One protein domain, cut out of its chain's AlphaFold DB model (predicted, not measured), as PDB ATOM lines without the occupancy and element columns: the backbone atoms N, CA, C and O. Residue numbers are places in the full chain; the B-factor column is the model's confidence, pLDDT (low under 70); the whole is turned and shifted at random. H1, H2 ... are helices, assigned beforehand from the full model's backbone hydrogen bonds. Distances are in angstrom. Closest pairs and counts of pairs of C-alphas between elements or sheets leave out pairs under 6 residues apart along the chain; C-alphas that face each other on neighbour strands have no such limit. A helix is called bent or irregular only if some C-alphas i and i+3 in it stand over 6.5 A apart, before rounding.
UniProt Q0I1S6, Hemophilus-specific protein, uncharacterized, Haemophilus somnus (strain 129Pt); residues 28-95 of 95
ATOM      1  N   ASP A  28      71.446 106.324  87.429       96.69
ATOM      2  CA  ASP A  28      72.332 107.443  87.762       96.69
ATOM      3  C   ASP A  28      73.041 107.171  89.094       96.69
ATOM      4  O   ASP A  28      72.444 107.248  90.172       96.69
ATOM      5  N   TYR A  29      74.343 106.887  89.034       96.75
ATOM      6  CA  TYR A  29      75.156 106.643  90.227       96.75
ATOM      7  C   TYR A  29      75.198 107.838  91.187       96.75
ATOM      8  O   TYR A  29      75.415 107.635  92.378       96.75
ATOM      9  N   THR A  30      74.994 109.070  90.716       96.69
ATOM     10  CA  THR A  30      74.958 110.264  91.575       96.69
ATOM     11  C   THR A  30      73.720 110.268  92.462       96.69
ATOM     12  O   THR A  30      73.808 110.636  93.635       96.69
ATOM     13  N   GLU A  31      72.573 109.853  91.925       97.50
ATOM     14  CA  GLU A  31      71.330 109.746  92.689       97.50
ATOM     15  C   GLU A  31      71.329 108.491  93.567       97.50
ATOM     16  O   GLU A  31      71.019 108.585  94.755       97.50
ATOM     17  N   GLU A  32      71.786 107.350  93.041       97.31
ATOM     18  CA  GLU A  32      71.885 106.099  93.804       97.31
ATOM     19  C   GLU A  32      72.819 106.251  95.017       97.31
ATOM     20  O   GLU A  32      72.521 105.766  96.108       97.31
ATOM     21  N   PHE A  33      73.907 107.020  94.880       96.31
ATOM     22  CA  PHE A  33      74.843 107.300  95.973       96.31
ATOM     23  C   PHE A  33      74.174 107.979  97.169       96.31
ATOM     24  O   PHE A  33      74.551 107.722  98.316       96.31
ATOM     25  N   LYS A  34      73.196 108.858  96.915       97.81
ATOM     26  CA  LYS A  34      72.448 109.557  97.971       97.81
ATOM     27  C   LYS A  34      71.537 108.598  98.743       97.81
ATOM     28  O   LYS A  34      71.205 108.895  99.889       97.81
ATOM     29  N   ILE A  35      71.147 107.482  98.124       97.25
ATOM     30  CA  ILE A  35      70.272 106.452  98.694       97.25
ATOM     31  C   ILE A  35      71.111 105.391  99.417       97.25
ATOM     32  O   ILE A  35      70.934 105.180 100.618       97.25
ATOM     33  N   ASP A  36      72.047 104.753  98.710       97.69
ATOM     34  CA  ASP A  36      72.944 103.732  99.251       97.69
ATOM     35  C   ASP A  36      74.360 103.829  98.655       97.69
ATOM     36  O   ASP A  36      74.686 103.345  97.563       97.69
ATOM     37  N   PHE A  37      75.256 104.394  99.464       96.81
ATOM     38  CA  PHE A  37      76.683 104.488  99.179       96.81
ATOM     39  C   PHE A  37      77.349 103.132  98.899       96.81
ATOM     40  O   PHE A  37      78.195 103.013  98.008       96.81
ATOM     41  N   LYS A  38      77.028 102.102  99.693       96.44
ATOM     42  CA  LYS A  38      77.706 100.801  99.604       96.44
ATOM     43  C   LYS A  38      77.281 100.066  98.344       96.44
ATOM     44  O   LYS A  38      78.135  99.457  97.698       96.44
ATOM     45  N   TYR A  39      75.998 100.143  98.001       96.06
ATOM     46  CA  TYR A  39      75.477  99.573  96.767       96.06
ATOM     47  C   TYR A  39      76.042 100.288  95.535       96.06
ATOM     48  O   TYR A  39      76.586  99.636  94.647       96.06
ATOM     49  N   THR A  40      76.075 101.622  95.538       97.75
ATOM     50  CA  THR A  40      76.684 102.394  94.441       97.75
ATOM     51  C   THR A  40      78.160 102.035  94.237       97.75
ATOM     52  O   THR A  40      78.623 101.830  93.115       97.75
ATOM     53  N   ALA A  41      78.920 101.875  95.327       95.62
ATOM     54  CA  ALA A  41      80.316 101.446  95.255       95.62
ATOM     55  C   ALA A  41      80.491 100.009  94.721       95.62
ATOM     56  O   ALA A  41      81.571  99.680  94.221       95.62
ATOM     57  N   LEU A  42      79.479  99.142  94.849       95.62
ATOM     58  CA  LEU A  42      79.453  97.822  94.218       95.62
ATOM     59  C   LEU A  42      79.189  97.949  92.712       95.62
ATOM     60  O   LEU A  42      79.990  97.424  91.940       95.62
ATOM     61  N   LEU A  43      78.164  98.706  92.304       96.31
ATOM     62  CA  LEU A  43      77.818  98.925  90.893       96.31
ATOM     63  C   LEU A  43      78.994  99.485  90.087       96.31
ATOM     64  O   LEU A  43      79.337  98.944  89.041       96.31
ATOM     65  N   ILE A  44      79.694 100.495  90.615       95.88
ATOM     66  CA  ILE A  44      80.873 101.075  89.952       95.88
ATOM     67  C   ILE A  44      81.968 100.018  89.732       95.88
ATOM     68  O   ILE A  44      82.627 100.003  88.693       95.88
ATOM     69  N   LYS A  45      82.184  99.109  90.692       94.31
ATOM     70  CA  LYS A  45      83.177  98.032  90.540       94.31
ATOM     71  C   LYS A  45      82.748  97.011  89.491       94.31
ATOM     72  O   LYS A  45      83.597  96.528  88.745       94.31
ATOM     73  N   GLU A  46      81.462  96.671  89.456       95.44
ATOM     74  CA  GLU A  46      80.896  95.756  88.466       95.44
ATOM     75  C   GLU A  46      80.985  96.348  87.059       95.44
ATOM     76  O   GLU A  46      81.494  95.685  86.159       95.44
ATOM     77  N   ASP A  47      80.606  97.613  86.885       96.56
ATOM     78  CA  ASP A  47      80.681  98.331  85.614       96.56
ATOM     79  C   ASP A  47      82.126  98.457  85.103       96.56
ATOM     80  O   ASP A  47      82.426  98.132  83.952       96.56
ATOM     81  N   LEU A  48      83.082  98.807  85.973       95.75
ATOM     82  CA  LEU A  48      84.508  98.802  85.618       95.75
ATOM     83  C   LEU A  48      84.982  97.418  85.150       95.75
ATOM     84  O   LEU A  48      85.700  97.313  84.152       95.75
ATOM     85  N   TYR A  49      84.575  96.351  85.844       95.06
ATOM     86  CA  TYR A  49      84.925  94.984  85.459       95.06
ATOM     87  C   TYR A  49      84.303  94.596  84.110       95.06
ATOM     88  O   TYR A  49      84.995  94.027  83.260       95.06
ATOM     89  N   ILE A  50      83.025  94.928  83.894       96.12
ATOM     90  CA  ILE A  50      82.294  94.681  82.646       96.12
ATOM     91  C   ILE A  50      82.993  95.378  81.479       96.12
ATOM     92  O   ILE A  50      83.288  94.733  80.471       96.12
ATOM     93  N   ASN A  51      83.342  96.655  81.634       96.81
ATOM     94  CA  ASN A  51      84.008  97.432  80.593       96.81
ATOM     95  C   ASN A  51      85.390  96.869  80.231       96.81
ATOM     96  O   ASN A  51      85.729  96.780  79.051       96.81
ATOM     97  N   GLN A  52      86.162  96.395  81.214       97.38
ATOM     98  CA  GLN A  52      87.462  95.753  80.974       97.38
ATOM     99  C   GLN A  52      87.355  94.397  80.255       97.38
ATOM    100  O   GLN A  52      88.291  93.988  79.571       97.38
ATOM    101  N   HIS A  53      86.223  93.697  80.383       97.31
ATOM    102  CA  HIS A  53      86.018  92.349  79.838       97.31
ATOM    103  C   HIS A  53      84.951  92.293  78.738       97.31
ATOM    104  O   HIS A  53      84.492  91.205  78.374       97.31
ATOM    105  N   LYS A  54      84.578  93.446  78.168       97.62
ATOM    106  CA  LYS A  54      83.474  93.596  77.210       97.62
ATOM    107  C   LYS A  54      83.544  92.594  76.054       97.62
ATOM    108  O   LYS A  54      82.559  91.921  75.767       97.62
ATOM    109  N   ALA A  55      84.719  92.416  75.446       98.19
ATOM    110  CA  ALA A  55      84.911  91.465  74.346       98.19
ATOM    111  C   ALA A  55      84.557  90.019  74.741       98.19
ATOM    112  O   ALA A  55      83.829  89.337  74.024       98.19
ATOM    113  N   ARG A  56      85.010  89.572  75.919       97.88
ATOM    114  CA  ARG A  56      84.714  88.232  76.445       97.88
ATOM    115  C   ARG A  56      83.229  88.071  76.774       97.88
ATOM    116  O   ARG A  56      82.658  87.018  76.508       97.88
ATOM    117  N   ILE A  57      82.603  89.096  77.348       98.25
ATOM    118  CA  ILE A  57      81.164  89.100  77.656       98.25
ATOM    119  C   ILE A  57      80.353  88.939  76.366       98.25
ATOM    120  O   ILE A  57      79.487  88.067  76.302       98.25
ATOM    121  N   HIS A  58      80.677  89.704  75.319       98.19
ATOM    122  CA  HIS A  58      80.021  89.571  74.017       98.19
ATOM    123  C   HIS A  58      80.254  88.199  73.379       98.19
ATOM    124  O   HIS A  58      79.318  87.618  72.832       98.19
ATOM    125  N   GLU A  59      81.467  87.650  73.472       98.56
ATOM    126  CA  GLU A  59      81.770  86.310  72.963       98.56
ATOM    127  C   GLU A  59      80.900  85.239  73.641       98.56
ATOM    128  O   GLU A  59      80.312  84.398  72.958       98.56
ATOM    129  N   ILE A  60      80.785  85.280  74.974       98.25
ATOM    130  CA  ILE A  60      79.960  84.330  75.733       98.25
ATOM    131  C   ILE A  60      78.485  84.504  75.370       98.25
ATOM    132  O   ILE A  60      77.841  83.516  75.025       98.25
ATOM    133  N   ALA A  61      77.969  85.737  75.373       98.38
ATOM    134  CA  ALA A  61      76.583  86.022  74.999       98.38
ATOM    135  C   ALA A  61      76.255  85.492  73.593       98.38
ATOM    136  O   ALA A  61      75.277  84.772  73.410       98.38
ATOM    137  N   THR A  62      77.130  85.750  72.617       98.31
ATOM    138  CA  THR A  62      76.963  85.297  71.226       98.31
ATOM    139  C   THR A  62      76.947  83.775  71.126       98.31
ATOM    140  O   THR A  62      76.102  83.200  70.437       98.31
ATOM    141  N   LYS A  63      77.857  83.092  71.832       98.06
ATOM    142  CA  LYS A  63      77.904  81.622  71.861       98.06
ATOM    143  C   LYS A  63      76.672  81.031  72.539       98.06
ATOM    144  O   LYS A  63      76.105  80.077  72.010       98.06
ATOM    145  N   THR A  64      76.242  81.592  73.668       98.12
ATOM    146  CA  THR A  64      75.030  81.164  74.379       98.12
ATOM    147  C   THR A  64      73.799  81.321  73.495       98.12
ATOM    148  O   THR A  64      73.052  80.358  73.341       98.12
ATOM    149  N   TYR A  65      73.640  82.480  72.850       98.19
ATOM    150  CA  TYR A  65      72.569  82.725  71.886       98.19
ATOM    151  C   TYR A  65      72.591  81.702  70.748       98.19
ATOM    152  O   TYR A  65      71.616  80.989  70.524       98.19
ATOM    153  N   THR A  66      73.736  81.569  70.072       98.00
ATOM    154  CA  THR A  66      73.898  80.662  68.929       98.00
ATOM    155  C   THR A  66      73.577  79.225  69.319       98.00
ATOM    156  O   THR A  66      72.854  78.542  68.597       98.00
ATOM    157  N   ASN A  67      74.078  78.753  70.462       97.88
ATOM    158  CA  ASN A  67      73.818  77.393  70.925       97.88
ATOM    159  C   ASN A  67      72.341  77.178  71.265       97.88
ATOM    160  O   ASN A  67      71.807  76.136  70.900       97.88
ATOM    161  N   ALA A  68      71.677  78.145  71.903       97.56
ATOM    162  CA  ALA A  68      70.251  78.051  72.212       97.56
ATOM    163  C   ALA A  68      69.388  78.034  70.938       97.56
ATOM    164  O   ALA A  68      68.556  77.145  70.776       97.56
ATOM    165  N   ILE A  69      69.639  78.944  69.989       97.06
ATOM    166  CA  ILE A  69      68.903  79.015  68.713       97.06
ATOM    167  C   ILE A  69      69.124  77.759  67.864       97.06
ATOM    168  O   ILE A  69      68.187  77.219  67.279       97.06
ATOM    169  N   THR A  70      70.361  77.259  67.815       97.00
ATOM    170  CA  THR A  70      70.706  76.048  67.050       97.00
ATOM    171  C   THR A  70      70.469  74.748  67.824       97.00
ATOM    172  O   THR A  70      70.787  73.678  67.303       97.00
ATOM    173  N   LYS A  71      69.912  74.826  69.044       95.38
ATOM    174  CA  LYS A  71      69.618  73.692  69.941       95.38
ATOM    175  C   LYS A  71      70.822  72.773  70.175       95.38
ATOM    176  O   LYS A  71      70.719  71.547  70.235       95.38
ATOM    177  N   ARG A  72      72.015  73.365  70.244       95.38
ATOM    178  CA  ARG A  72      73.262  72.641  70.497       95.38
ATOM    179  C   ARG A  72      73.415  72.383  71.984       95.38
ATOM    180  O   ARG A  72      73.185  73.268  72.801       95.38
ATOM    181  N   PHE A  73      73.873  71.179  72.320       94.94
ATOM    182  CA  PHE A  73      74.195  70.772  73.694       94.94
ATOM    183  C   PHE A  73      73.035  70.943  74.696       94.94
ATOM    184  O   PHE A  73      73.278  71.066  75.893       94.94
ATOM    185  N   GLY A  74      71.786  70.975  74.218       94.62
ATOM    186  CA  GLY A  74      70.603  71.131  75.062       94.62
ATOM    187  C   GLY A  74      70.416  72.530  75.660       94.62
ATOM    188  O   GLY A  74      69.727  72.649  76.675       94.62
ATOM    189  N   PHE A  75      71.037  73.570  75.084       95.06
ATOM    190  CA  PHE A  75      70.962  74.951  75.589       95.06
ATOM    191  C   PHE A  75      69.533  75.495  75.679       95.06
ATOM    192  O   PHE A  75      69.236  76.296  76.564       95.06
ATOM    193  N   GLU A  76      68.634  75.022  74.823       93.25
ATOM    194  CA  GLU A  76      67.215  75.375  74.819       93.25
ATOM    195  C   GLU A  76      66.473  74.988  76.109       93.25
ATOM    196  O   GLU A  76      65.432  75.564  76.404       93.25
ATOM    197  N   ASN A  77      67.003  74.050  76.902       95.12
ATOM    198  CA  ASN A  77      66.345  73.581  78.127       95.12
ATOM    199  C   ASN A  77      66.615  74.474  79.346       95.12
ATOM    200  O   ASN A  77      65.968  74.316  80.378       95.12
ATOM    201  N   PHE A  78      67.593  75.378  79.259       94.44
ATOM    202  CA  PHE A  78      67.981  76.235  80.382       94.44
ATOM    203  C   PHE A  78      68.172  77.707  80.009       94.44
ATOM    204  O   PHE A  78      68.284  78.544  80.907       94.44
ATOM    205  N   CYS A  79      68.218  78.035  78.716       97.56
ATOM    206  CA  CYS A  79      68.145  79.412  78.251       97.56
ATOM    207  C   CYS A  79      66.689  79.877  78.155       97.56
ATOM    208  O   CYS A  79      65.774  79.073  77.974       97.56
ATOM    209  N   CYS A  80      66.475  81.187  78.225       97.50
ATOM    210  CA  CYS A  80      65.238  81.777  77.742       97.50
ATOM    211  C   CYS A  80      65.012  81.400  76.271       97.50
ATOM    212  O   CYS A  80      65.958  81.225  75.500       97.50
ATOM    213  N   ASP A  81      63.743  81.319  75.875       97.44
ATOM    214  CA  ASP A  81      63.364  81.135  74.477       97.44
ATOM    215  C   ASP A  81      63.626  82.438  73.706       97.44
ATOM    216  O   ASP A  81      62.747  83.288  73.553       97.44
ATOM    217  N   PHE A  82      64.879  82.624  73.284       98.06
ATOM    218  CA  PHE A  82      65.334  83.854  72.640       98.06
ATOM    219  C   PHE A  82      64.548  84.153  71.359       98.06
ATOM    220  O   PHE A  82      64.148  85.294  71.147       98.06
ATOM    221  N   ALA A  83      64.247  83.131  70.551       96.56
ATOM    222  CA  ALA A  83      63.479  83.299  69.318       96.56
ATOM    223  C   ALA A  83      62.069  83.839  69.601       96.56
ATOM    224  O   ALA A  83      61.605  84.771  68.939       96.56
ATOM    225  N   LYS A  84      61.398  83.293  70.621       97.50
ATOM    226  CA  LYS A  84      60.072  83.761  71.033       97.50
ATOM    227  C   LYS A  84      60.114  85.157  71.650       97.50
ATOM    228  O   LYS A  84      59.215  85.955  71.397       97.50
ATOM    229  N   LEU A  85      61.141  85.471  72.439       97.81
ATOM    230  CA  LEU A  85      61.311  86.811  73.005       97.81
ATOM    231  C   LEU A  85      61.525  87.865  71.913       97.81
ATOM    232  O   LEU A  85      60.922  88.930  71.983       97.81
ATOM    233  N   GLU A  86      62.300  87.563  70.874       97.12
ATOM    234  CA  GLU A  86      62.486  88.461  69.730       97.12
ATOM    235  C   GLU A  86      61.216  88.648  68.895       97.12
ATOM    236  O   GLU A  86      60.950  89.745  68.408       97.12
ATOM    237  N   GLU A  87      60.408  87.597  68.730       96.62
ATOM    238  CA  GLU A  87      59.089  87.720  68.100       96.62
ATOM    239  C   GLU A  87      58.204  88.703  68.876       96.62
ATOM    240  O   GLU A  87      57.601  89.598  68.280       96.62
ATOM    241  N   LYS A  88      58.153  88.573  70.208       95.88
ATOM    242  CA  LYS A  88      57.356  89.466  71.062       95.88
ATOM    243  C   LYS A  88      57.919  90.877  71.135       95.88
ATOM    244  O   LYS A  88      57.132  91.815  71.129       95.88
ATOM    245  N   HIS A  89      59.239  91.028  71.119       95.94
ATOM    246  CA  HIS A  89      59.901  92.323  71.013       95.94
ATOM    247  C   HIS A  89      59.458  93.077  69.756       95.94
ATOM    248  O   HIS A  89      58.936  94.182  69.859       95.94
ATOM    249  N   ARG A  90      59.559  92.449  68.576       94.75
ATOM    250  CA  ARG A  90      59.129  93.070  67.309       94.75
ATOM    251  C   ARG A  90      57.645  93.438  67.306       94.75
ATOM    252  O   ARG A  90      57.266  94.462  66.750       94.75
ATOM    253  N   ALA A  91      56.799  92.607  67.916       92.62
ATOM    254  CA  ALA A  91      55.371  92.893  68.033       92.62
ATOM    255  C   ALA A  91      55.066  94.058  68.993       92.62
ATOM    256  O   ALA A  91      54.038  94.709  68.833       92.62
ATOM    257  N   TYR A  92      55.923  94.298  69.989       91.56
ATOM    258  CA  TYR A  92      55.814  95.435  70.900       91.56
ATOM    259  C   TYR A  92      56.298  96.732  70.240       91.56
ATOM    260  O   TYR A  92      55.636  97.748  70.364       91.56
ATOM    261  N   GLU A  93      57.400  96.691  69.483       87.94
ATOM    262  CA  GLU A  93      57.913  97.862  68.748       87.94
ATOM    263  C   GLU A  93      56.979  98.366  67.642       87.94
ATOM    264  O   GLU A  93      57.040  99.531  67.268       87.94
ATOM    265  N   ALA A  94      56.140  97.490  67.085       84.19
ATOM    266  CA  ALA A  94      55.204  97.843  66.020       84.19
ATOM    267  C   ALA A  94      53.894  98.495  66.518       84.19
ATOM    268  O   ALA A  94      53.029  98.786  65.688       84.19
ATOM    269  N   GLN A  95      53.723  98.660  67.834       75.62
ATOM    270  CA  GLN A  95      52.559  99.301  68.467       75.62
ATOM    271  C   GLN A  95      52.819 100.783  68.720       75.62
ATOM    272  O   GLN A  95      51.866 101.567  68.511       75.62
TER     273      GLN A  95
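Overview. This is residues 28 to 95 of the 95 residues of the protein "Hemophilus-specific protein, uncharacterized" of Haemophilus somnus (strain 129Pt) (UniProt Q0I1S6). The model is an open, angular chain of helices with an empty middle: the two longest helices, H2 and H3, meet near their ends in an L, and each has a small cluster at its far end. At one end the short helix H1 folds back along the first part of H2 as a hairpin; at the other, the short helix H4 and the beginning of H5 pack on the last part of H3, and residues 84 to 95, most of them in H5, stick out. The printed part has 68 residues with five named helices, in the order H1, H2, H3, H4, H5, and no named strand; the class is all helix. The whole is extended, with a radius of gyration of the C-alphas of 17.2 A, and the C-alphas span 44 by 34 by 20 A.

Along the chain. After Asp 28, H1 takes residues 29 to 35, 9.8 A from first to last C-alpha; C-alpha 29 is at (75.156, 106.643, 90.227). H2 takes residues 37 to 52 and is 22.9 A long, ending with C-alpha 52 at (87.462, 95.753, 80.974). H3 takes residues 54 to 69 and is 22.3 A long. H4 takes residues 72 to 77 and is 10.3 A long; it is irregular, with C-alphas 73 and 76 standing 8.4 A apart, and its line is a rough one. H5 takes residues 82 to 93 and is 16.3 A long, ending with C-alpha 93 at (57.913, 97.862, 68.748). Residues 94 and 95 follow it.

Arrangement. H1 and H2 form a helical hairpin, two helices that follow each other, touch and run opposite ways. Their lines stand at a shallow tilt of 24 degrees, and H2 touches H1 with residues 39 to 44 alone. The closest C-alphas of the two are those of Phe 33 and Thr 40, 5.5 A apart. H2 and H3 are close but not clearly touching, with the closest C-alphas, those of Ile 50 and Ile 57, 7.6 A apart. Their lines are about perpendicular, at 79 degrees. H3 touches H4 with residues 64 to 69 alone; the closest C-alphas are those of Ala 68 and Phe 75, 4.6 A apart, and the lines are about perpendicular, at 81 degrees. H3 also touches H5, with residues 65 to 69 of H3 alone and residues 82 to 83 of H5 alone. There the closest C-alphas, those of Ile 69 and Ala 83, are 6.9 A apart, and the lines are about perpendicular, at 78 degrees. The helix packing is mostly crossed, but only just: 1 of 3 touching pairs is at a shallow tilt. H4 and H5 are apart, and H1 is apart from H3, H4 and H5. In H3 and H5 every O i to N i+4 pair is within hydrogen-bond range, and in H2 11 of 12 are. In H1 it is 1 of 3, with 2 of 4 O i to N i+3 pairs within range; in H4 it is 0 of 2, with 2 of 3.

Size, cuts and confidence. The two C-alphas farthest apart, those of Lys 34 and Arg 72, are 46.0 A from each other. The C-alphas of Asp 28 and Gln 95, the first and last printed, are 28.8 A apart; Gln 95 is the chain's last residue. Residues 45 to 63 stand free, of which 45 to 52 belong to H2 and 54 to 63 to H3. Residues 84 to 95 stand free too, of which 84 to 93 belong to H5. The four links between the helices are tight, and the printed part has no cut. The mean pLDDT of the printed part is 96.0, and no printed residue is under 70.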